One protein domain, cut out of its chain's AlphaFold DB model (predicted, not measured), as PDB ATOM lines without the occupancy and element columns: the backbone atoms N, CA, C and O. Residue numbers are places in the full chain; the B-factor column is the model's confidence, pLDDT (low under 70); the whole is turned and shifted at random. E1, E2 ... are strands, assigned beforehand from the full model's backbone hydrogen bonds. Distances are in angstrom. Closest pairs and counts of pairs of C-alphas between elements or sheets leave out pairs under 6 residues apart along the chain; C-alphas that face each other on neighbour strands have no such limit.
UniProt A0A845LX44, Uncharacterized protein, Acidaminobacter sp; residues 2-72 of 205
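This is residues 2 to 72 of the 205 residues of an uncharacterized protein of Acidaminobacter sp (UniProt A0A845LX44). There is little regular structure here: two short strand pairs, E1 with E3 and E2 with E4, lie end to end along the long axis, and the loop of residues 2 to 27 runs out and back along one side. The 71 printed residues include four named strands, E1 to E4 in chain order, in two antiparallel sheets; the class is all strand, with 20 residues named. It is only just compact, close to loose, with radius of gyration of the C-alphas 13.2 A, spanning 40 by 23 by 22 A.

Past residue 27, find E1, residues 28 to 31, antiparallel to E3, residues 50 to 53; N 30 and O 51, 2.8 A, are within hydrogen-bond range. E2, residues 40 to 45, is antiparallel to E4, residues 66 to 71; see N 43 and O 68, 2.9 A. E1 and E4 are apart.

Find E1's start, C-alpha 28, at (-9.909, -17.143, 34.238). E2 runs 16.7 A; E4 runs 16.5 A to C-alpha 71 at (2.082, -22.414, 64.591).

The printed part has no cut; the E3 to E4 link is long. Residues 2 to 21, 57 and 59 have pLDDT under 70.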
ATOM      1  N   TYR A   2     -22.449 -13.775  38.984       42.19
ATOM      2  CA  TYR A   2     -21.013 -14.045  39.045       42.19
ATOM      3  C   TYR A   2     -20.376 -13.230  40.175       42.19
ATOM      4  O   TYR A   2     -20.778 -12.078  40.367       42.19
ATOM      5  N   PRO A   3     -19.432 -13.793  40.942       42.72
ATOM      6  CA  PRO A   3     -18.772 -13.033  41.985       42.72
ATOM      7  C   PRO A   3     -17.928 -11.919  41.377       42.72
ATOM      8  O   PRO A   3     -17.086 -12.149  40.514       42.72
ATOM      9  N   THR A   4     -18.160 -10.702  41.849       44.75
ATOM     10  CA  THR A   4     -17.217  -9.596  41.714       44.75
ATOM     11  C   THR A   4     -16.070  -9.784  42.707       44.75
ATOM     12  O   THR A   4     -16.242 -10.424  43.747       44.75
ATOM     13  N   THR A   5     -14.902  -9.240  42.367       46.75
ATOM     14  CA  THR A   5     -13.662  -9.200  43.155       46.75
ATOM     15  C   THR A   5     -13.906  -9.081  44.668       46.75
ATOM     16  O   THR A   5     -14.691  -8.238  45.093       46.75
ATOM     17  N   GLY A   6     -13.210  -9.896  45.475       51.84
ATOM     18  CA  GLY A   6     -13.215  -9.776  46.942       51.84
ATOM     19  C   GLY A   6     -14.221 -10.654  47.697       51.84
ATOM     20  O   GLY A   6     -14.717 -10.238  48.740       51.84
ATOM     21  N   THR A   7     -14.549 -11.862  47.214       55.84
ATOM     22  CA  THR A   7     -15.298 -12.815  48.059       55.84
ATOM     23  C   THR A   7     -14.381 -13.344  49.165       55.84
ATOM     24  O   THR A   7     -13.567 -14.227  48.909       55.84
ATOM     25  N   THR A   8     -14.530 -12.838  50.384       51.72
ATOM     26  CA  THR A   8     -13.964 -13.468  51.583       51.72
ATOM     27  C   THR A   8     -14.801 -14.691  51.939       51.72
ATOM     28  O   THR A   8     -16.029 -14.607  52.006       51.72
ATOM     29  N   VAL A   9     -14.147 -15.829  52.148       56.31
ATOM     30  CA  VAL A   9     -14.789 -17.065  52.591       56.31
ATOM     31  C   VAL A   9     -14.258 -17.373  53.975       56.31
ATOM     32  O   VAL A   9     -13.051 -17.469  54.171       56.31
ATOM     33  N   THR A  10     -15.160 -17.504  54.939       51.66
ATOM     34  CA  THR A  10     -14.813 -17.970  56.278       51.66
ATOM     35  C   THR A  10     -15.060 -19.470  56.317       51.66
ATOM     36  O   THR A  10     -16.207 -19.909  56.242       51.66
ATOM     37  N   ILE A  11     -13.987 -20.253  56.400       60.03
ATOM     38  CA  ILE A  11     -14.065 -21.692  56.639       60.03
ATOM     39  C   ILE A  11     -13.898 -21.882  58.147       60.03
ATOM     40  O   ILE A  11     -12.807 -21.727  58.678       60.03
ATOM     41  N   THR A  12     -14.992 -22.159  58.855       47.72
ATOM     42  CA  THR A  12     -14.946 -22.636  60.244       47.72
ATOM     43  C   THR A  12     -15.287 -24.113  60.249       47.72
ATOM     44  O   THR A  12     -16.390 -24.484  59.846       47.72
ATOM     45  N   GLY A  13     -14.375 -24.947  60.730       46.88
ATOM     46  CA  GLY A  13     -14.645 -26.351  60.984       46.88
ATOM     47  C   GLY A  13     -13.890 -26.841  62.214       46.88
ATOM     48  O   GLY A  13     -13.118 -26.103  62.821       46.88
ATOM     49  N   VAL A  14     -14.169 -28.082  62.584       47.12
ATOM     50  CA  VAL A  14     -13.401 -28.895  63.528       47.12
ATOM     51  C   VAL A  14     -12.755 -30.009  62.697       47.12
ATOM     52  O   VAL A  14     -13.411 -30.476  61.772       47.12
ATOM     53  N   GLU A  15     -11.518 -30.418  63.020       47.38
ATOM     54  CA  GLU A  15     -10.768 -31.569  62.444       47.38
ATOM     55  C   GLU A  15      -9.585 -31.307  61.475       47.38
ATOM     56  O   GLU A  15      -9.189 -32.203  60.736       47.38
ATOM     57  N   GLY A  16      -8.915 -30.150  61.529       56.38
ATOM     58  CA  GLY A  16      -7.485 -30.027  61.147       56.38
ATOM     59  C   GLY A  16      -7.102 -30.164  59.660       56.38
ATOM     60  O   GLY A  16      -5.978 -29.825  59.301       56.38
ATOM     61  N   VAL A  17      -8.015 -30.587  58.783       58.19
ATOM     62  CA  VAL A  17      -7.905 -30.509  57.319       58.19
ATOM     63  C   VAL A  17      -9.266 -30.092  56.775       58.19
ATOM     64  O   VAL A  17     -10.273 -30.742  57.051       58.19
ATOM     65  N   TYR A  18      -9.306 -29.016  55.992       65.56
ATOM     66  CA  TYR A  18     -10.544 -28.509  55.407       65.56
ATOM     67  C   TYR A  18     -10.455 -28.511  53.890       65.56
ATOM     68  O   TYR A  18      -9.537 -27.939  53.308       65.56
ATOM     69  N   GLU A  19     -11.450 -29.119  53.254       63.81
ATOM     70  CA  GLU A  19     -11.651 -29.031  51.815       63.81
ATOM     71  C   GLU A  19     -12.819 -28.083  51.546       63.81
ATOM     72  O   GLU A  19     -13.911 -28.230  52.103       63.81
ATOM     73  N   TRP A  20     -12.597 -27.086  50.694       68.25
ATOM     74  CA  TRP A  20     -13.647 -26.181  50.256       68.25
ATOM     75  C   TRP A  20     -13.628 -26.060  48.740       68.25
ATOM     76  O   TRP A  20     -12.595 -25.783  48.133       68.25
ATOM     77  N   GLN A  21     -14.799 -26.237  48.130       69.94
ATOM     78  CA  GLN A  21     -14.973 -26.163  46.689       69.94
ATOM     79  C   GLN A  21     -15.937 -25.034  46.325       69.94
ATOM     80  O   GLN A  21     -17.024 -24.907  46.895       69.94
ATOM     81  N   ARG A  22     -15.570 -24.251  45.307       72.19
ATOM     82  CA  ARG A  22     -16.463 -23.285  44.663       72.19
ATOM     83  C   ARG A  22     -16.704 -23.660  43.211       72.19
ATOM     84  O   ARG A  22     -15.775 -23.707  42.411       72.19
ATOM     85  N   CYS A  23     -17.969 -23.879  42.879       72.19
ATOM     86  CA  CYS A  23     -18.422 -24.134  41.515       72.19
ATOM     87  C   CYS A  23     -18.845 -22.831  40.813       72.19
ATOM     88  O   CYS A  23     -18.941 -21.773  41.439       72.19
ATOM     89  N   ASP A  24     -19.099 -22.919  39.505       75.94
ATOM     90  CA  ASP A  24     -19.632 -21.833  38.664       75.94
ATOM     91  C   ASP A  24     -18.742 -20.582  38.549       75.94
ATOM     92  O   ASP A  24     -19.211 -19.480  38.245       75.94
ATOM     93  N   LEU A  25     -17.435 -20.748  38.762       77.06
ATOM     94  CA  LEU A  25     -16.451 -19.714  38.461       77.06
ATOM     95  C   LEU A  25     -16.342 -19.510  36.946       77.06
ATOM     96  O   LEU A  25     -16.299 -20.465  36.168       77.06
ATOM     97  N   ILE A  26     -16.279 -18.245  36.522       82.62
ATOM     98  CA  ILE A  26     -15.973 -17.917  35.126       82.62
ATOM     99  C   ILE A  26     -14.542 -18.396  34.839       82.62
ATOM    100  O   ILE A  26     -13.670 -18.205  35.689       82.62
ATOM    101  N   PRO A  27     -14.262 -18.979  33.665       85.31
ATOM    102  CA  PRO A  27     -12.898 -19.314  33.277       85.31
ATOM    103  C   PRO A  27     -11.980 -18.093  33.361       85.31
ATOM    104  O   PRO A  27     -12.325 -17.016  32.873       85.31
ATOM    105  N   GLY A  28     -10.815 -18.254  33.976       85.00
ATOM    106  CA  GLY A  28      -9.909 -17.143  34.238       85.00
ATOM    107  C   GLY A  28      -8.873 -17.455  35.308       85.00
ATOM    108  O   GLY A  28      -8.808 -18.568  35.827       85.00
ATOM    109  N   SER A  29      -8.062 -16.446  35.614       86.44
ATOM    110  CA  SER A  29      -7.054 -16.491  36.668       86.44
ATOM    111  C   SER A  29      -7.610 -15.865  37.948       86.44
ATOM    112  O   SER A  29      -8.244 -14.808  37.905       86.44
ATOM    113  N   TYR A  30      -7.389 -16.540  39.069       84.81
ATOM    114  CA  TYR A  30      -7.846 -16.166  40.400       84.81
ATOM    115  C   TYR A  30      -6.662 -16.163  41.359       84.81
ATOM    116  O   TYR A  30      -5.722 -16.930  41.179       84.81
ATOM    117  N   THR A  31      -6.738 -15.335  42.395       85.81
ATOM    118  CA  THR A  31      -5.755 -15.320  43.483       85.81
ATOM    119  C   THR A  31      -6.389 -15.886  44.742       85.81
ATOM    120  O   THR A  31      -7.507 -15.502  45.100       85.81
ATOM    121  N   VAL A  32      -5.668 -16.775  45.412       84.62
ATOM    122  CA  VAL A  32      -5.979 -17.281  46.746       84.62
ATOM    123  C   VAL A  32      -5.020 -16.644  47.742       84.62
ATOM    124  O   VAL A  32      -3.828 -16.526  47.484       84.62
ATOM    125  N   ALA A  33      -5.562 -16.211  48.874       82.38
ATOM    126  CA  ALA A  33      -4.808 -15.688  50.001       82.38
ATOM    127  C   ALA A  33      -5.564 -16.002  51.297       82.38
ATOM    128  O   ALA A  33      -6.795 -16.089  51.292       82.38
ATOM    129  N   GLU A  34      -4.830 -16.131  52.398       84.25
ATOM    130  CA  GLU A  34      -5.368 -16.295  53.746       84.25
ATOM    131  C   GLU A  34      -5.070 -15.046  54.582       84.25
ATOM    132  O   GLU A  34      -4.025 -14.415  54.428       84.25
ATOM    133  N   ASN A  35      -5.994 -14.683  55.474       82.38
ATOM    134  CA  ASN A  35      -5.712 -13.690  56.505       82.38
ATOM    135  C   ASN A  35      -5.011 -14.396  57.668       82.38
ATOM    136  O   ASN A  35      -5.679 -14.984  58.516       82.38
ATOM    137  N   THR A  36      -3.682 -14.347  57.677       81.38
ATOM    138  CA  THR A  36      -2.845 -14.951  58.716       81.38
ATOM    139  C   THR A  36      -3.170 -14.385  60.100       81.38
ATOM    140  O   THR A  36      -3.301 -13.170  60.264       81.38
ATOM    141  N   LEU A  37      -3.313 -15.271  61.086       77.38
ATOM    142  CA  LEU A  37      -3.455 -14.900  62.494       77.38
ATOM    143  C   LEU A  37      -2.076 -14.684  63.125       77.38
ATOM    144  O   LEU A  37      -1.114 -15.349  62.744       77.38
ATOM    145  N   ASP A  38      -1.990 -13.788  64.110       77.00
ATOM    146  CA  ASP A  38      -0.766 -13.622  64.899       77.00
ATOM    147  C   ASP A  38      -0.360 -14.965  65.534       77.00
ATOM    148  O   ASP A  38      -1.208 -15.732  65.996       77.00
ATOM    149  N   GLY A  39       0.942 -15.261  65.519       74.81
ATOM    150  CA  GLY A  39       1.490 -16.532  65.999       74.81
ATOM    151  C   GLY A  39       1.379 -17.691  65.003       74.81
ATOM    152  O   GLY A  39       1.702 -18.816  65.369       74.81
ATOM    153  N   TRP A  40       0.945 -17.448  63.763       82.56
ATOM    154  CA  TRP A  40       0.908 -18.451  62.700       82.56
ATOM    155  C   TRP A  40       1.658 -17.983  61.451       82.56
ATOM    156  O   TRP A  40       1.531 -16.843  61.011       82.56
ATOM    157  N   SER A  41       2.358 -18.917  60.815       86.44
ATOM    158  CA  SER A  41       2.945 -18.781  59.486       86.44
ATOM    159  C   SER A  41       2.110 -19.535  58.451       86.44
ATOM    160  O   SER A  41       1.690 -20.670  58.682       86.44
ATOM    161  N   VAL A  42       1.911 -18.930  57.278       89.00
ATOM    162  CA  VAL A  42       1.120 -19.508  56.179       89.00
ATOM    163  C   VAL A  42       2.009 -19.797  54.976       89.00
ATOM    164  O   VAL A  42       2.762 -18.930  54.534       89.00
ATOM    165  N   ALA A  43       1.870 -20.993  54.407       90.50
ATOM    166  CA  ALA A  43       2.410 -21.352  53.100       90.50
ATOM    167  C   ALA A  43       1.273 -21.727  52.143       90.50
ATOM    168  O   ALA A  43       0.367 -22.471  52.518       90.50
ATOM    169  N   ILE A  44       1.327 -21.232  50.905       90.38
ATOM    170  CA  ILE A  44       0.349 -21.531  49.851       90.38
ATOM    171  C   ILE A  44       1.077 -22.264  48.721       90.38
ATOM    172  O   ILE A  44       2.175 -21.867  48.343       90.38
ATOM    173  N   ASP A  45       0.475 -23.326  48.193       88.88
ATOM    174  CA  ASP A  45       0.911 -24.020  46.979       88.88
ATOM    175  C   ASP A  45      -0.238 -23.983  45.957       88.88
ATOM    176  O   ASP A  45      -1.316 -24.497  46.279       88.88
ATOM    177  N   PRO A  46      -0.075 -23.359  44.772       89.44
ATOM    178  CA  PRO A  46       1.157 -22.752  44.246       89.44
ATOM    179  C   PRO A  46       1.600 -21.492  45.007       89.44
ATOM    180  O   PRO A  46       0.770 -20.738  45.510       89.44
ATOM    181  N   GLU A  47       2.916 -21.255  45.061       87.81
ATOM    182  CA  GLU A  47       3.555 -20.201  45.879       87.81
ATOM    183  C   GLU A  47       3.105 -18.773  45.522       87.81
ATOM    184  O   GLU A  47       3.068 -17.892  46.380       87.81
ATOM    185  N   ASP A  48       2.711 -18.534  44.270       87.38
ATOM    186  CA  ASP A  48       2.164 -17.246  43.828       87.38
ATOM    187  C   ASP A  48       0.669 -17.067  44.160       87.38
ATOM    188  O   ASP A  48       0.105 -15.989  43.944       87.38
ATOM    189  N   GLY A  49       0.020 -18.111  44.686       86.81
ATOM    190  CA  GLY A  49      -1.406 -18.149  44.985       86.81
ATOM    191  C   GLY A  49      -2.296 -18.044  43.744       86.81
ATOM    192  O   GLY A  49      -3.487 -17.751  43.883       86.81
ATOM    193  N   ILE A  50      -1.757 -18.229  42.532       88.62
ATOM    194  CA  ILE A  50      -2.502 -18.060  41.284       88.62
ATOM    195  C   ILE A  50      -3.121 -19.388  40.851       88.62
ATOM    196  O   ILE A  50      -2.439 -20.344  40.496       88.62
ATOM    197  N   LEU A  51      -4.450 -19.405  40.773       87.75
ATOM    198  CA  LEU A  51      -5.231 -20.524  40.267       87.75
ATOM    199  C   LEU A  51      -5.826 -20.209  38.895       87.75
ATOM    200  O   LEU A  51      -6.308 -19.105  38.637       87.75
ATOM    201  N   THR A  52      -5.834 -21.199  38.007       86.81
ATOM    202  CA  THR A  52      -6.421 -21.112  36.667       86.81
ATOM    203  C   THR A  52      -7.646 -22.010  36.560       86.81
ATOM    204  O   THR A  52      -7.542 -23.236  36.596       86.81
ATOM    205  N   VAL A  53      -8.810 -21.392  36.354       85.38
ATOM    206  CA  VAL A  53     -10.087 -22.074  36.110       85.38
ATOM    207  C   VAL A  53     -10.324 -22.190  34.607       85.38
ATOM    208  O   VAL A  53     -10.336 -21.189  33.889       85.38
ATOM    209  N   VAL A  54     -10.563 -23.413  34.130       83.25
ATOM    210  CA  VAL A  54     -10.827 -23.718  32.716       83.25
ATOM    211  C   VAL A  54     -12.309 -24.046  32.513       83.25
ATOM    212  O   VAL A  54     -12.948 -24.668  33.357       83.25
ATOM    213  N   ALA A  55     -12.873 -23.620  31.381       82.31
ATOM    214  CA  ALA A  55     -14.284 -23.822  31.063       82.31
ATOM    215  C   ALA A  55     -14.670 -25.307  30.972       82.31
ATOM    216  O   ALA A  55     -14.045 -26.065  30.234       82.31
ATOM    217  N   GLY A  56     -15.760 -25.688  31.647       71.62
ATOM    218  CA  GLY A  56     -16.444 -26.970  31.433       71.62
ATOM    219  C   GLY A  56     -15.696 -28.221  31.904       71.62
ATOM    220  O   GLY A  56     -16.096 -29.321  31.528       71.62
ATOM    221  N   ALA A  57     -14.638 -28.077  32.704       64.38
ATOM    222  CA  ALA A  57     -13.862 -29.190  33.248       64.38
ATOM    223  C   ALA A  57     -14.067 -29.333  34.767       64.38
ATOM    224  O   ALA A  57     -14.373 -28.360  35.457       64.38
ATOM    225  N   ALA A  58     -13.866 -30.548  35.287       72.44
ATOM    226  CA  ALA A  58     -13.606 -30.748  36.713       72.44
ATOM    227  C   ALA A  58     -12.358 -29.938  37.128       72.44
ATOM    228  O   ALA A  58     -11.519 -29.667  36.262       72.44
ATOM    229  N   PRO A  59     -12.219 -29.537  38.408       68.56
ATOM    230  CA  PRO A  59     -11.038 -28.806  38.853       68.56
ATOM    231  C   PRO A  59      -9.775 -29.607  38.515       68.56
ATOM    232  O   PRO A  59      -9.586 -30.727  38.985       68.56
ATOM    233  N   ALA A  60      -8.944 -29.042  37.639       75.38
ATOM    234  CA  ALA A  60      -7.591 -29.526  37.408       75.38
ATOM    235  C   ALA A  60      -6.707 -29.121  38.595       75.38
ATOM    236  O   ALA A  60      -7.069 -28.207  39.334       75.38
ATOM    237  N   GLU A  61      -5.527 -29.728  38.741       72.81
ATOM    238  CA  GLU A  61      -4.546 -29.336  39.770       72.81
ATOM    239  C   GLU A  61      -4.259 -27.824  39.747       72.81
ATOM    240  O   GLU A  61      -4.159 -27.196  40.790       72.81
ATOM    241  N   SER A  62      -4.273 -27.196  38.565       76.19
ATOM    242  CA  SER A  62      -4.109 -25.742  38.408       76.19
ATOM    243  C   SER A  62      -5.225 -24.889  39.026       76.19
ATOM    244  O   SER A  62      -5.107 -23.669  39.047       76.19
ATOM    245  N   ALA A  63      -6.338 -25.491  39.443       80.31
ATOM    246  CA  ALA A  63      -7.477 -24.839  40.085       80.31
ATOM    247  C   ALA A  63      -7.597 -25.205  41.577       80.31
ATOM    248  O   ALA A  63      -8.619 -24.900  42.192       80.31
ATOM    249  N   ILE A  64      -6.583 -25.868  42.140       81.94
ATOM    250  CA  ILE A  64      -6.526 -26.307  43.534       81.94
ATOM    251  C   ILE A  64      -5.336 -25.610  44.192       81.94
ATOM    252  O   ILE A  64      -4.242 -25.606  43.638       81.94
ATOM    253  N   ALA A  65      -5.561 -25.024  45.368       85.81
ATOM    254  CA  ALA A  65      -4.490 -24.546  46.231       85.81
ATOM    255  C   ALA A  65      -4.459 -25.376  47.515       85.81
ATOM    256  O   ALA A  65      -5.516 -25.698  48.063       85.81
ATOM    257  N   THR A  66      -3.262 -25.657  48.017       85.69
ATOM    258  CA  THR A  66      -3.058 -26.151  49.381       85.69
ATOM    259  C   THR A  66      -2.577 -24.997  50.246       85.69
ATOM    260  O   THR A  66      -1.618 -24.319  49.889       85.69
ATOM    261  N   ILE A  67      -3.233 -24.774  51.383       87.31
ATOM    262  CA  ILE A  67      -2.817 -23.783  52.377       87.31
ATOM    263  C   ILE A  67      -2.354 -24.540  53.618       87.31
ATOM    264  O   ILE A  67      -3.114 -25.318  54.194       87.31
ATOM    265  N   THR A  68      -1.102 -24.332  54.011       86.81
ATOM    266  CA  THR A  68      -0.499 -24.936  55.202       86.81
ATOM    267  C   THR A  68      -0.289 -23.863  56.259       86.81
ATOM    268  O   THR A  68       0.526 -22.961  56.077       86.81
ATOM    269  N   ASN A  69      -1.005 -23.991  57.373       84.38
ATOM    270  CA  ASN A  69      -0.825 -23.171  58.566       84.38
ATOM    271  C   ASN A  69       0.177 -23.847  59.511       84.38
ATOM    272  O   ASN A  69       0.032 -25.025  59.833       84.38
ATOM    273  N   THR A  70       1.178 -23.101  59.967       84.75
ATOM    274  CA  THR A  70       2.186 -23.552  60.935       84.75
ATOM    275  C   THR A  70       2.158 -22.633  62.148       84.75
ATOM    276  O   THR A  70       2.247 -21.424  61.987       84.75
ATOM    277  N   LEU A  71       2.027 -23.190  63.352       81.75
ATOM    278  CA  LEU A  71       2.082 -22.414  64.591       81.75
ATOM    279  C   LEU A  71       3.530 -21.980  64.869       81.75
ATOM    280  O   LEU A  71       4.434 -22.818  64.913       81.75
ATOM    281  N   ASP A  72       3.743 -20.687  65.087       85.19
ATOM    282  CA  ASP A  72       5.047 -20.108  65.388       85.19
ATOM    283  C   ASP A  72       5.345 -20.251  66.882       85.19
ATOM    284  O   ASP A  72       4.762 -19.567  67.727       85.19
TER     285      ASP A  72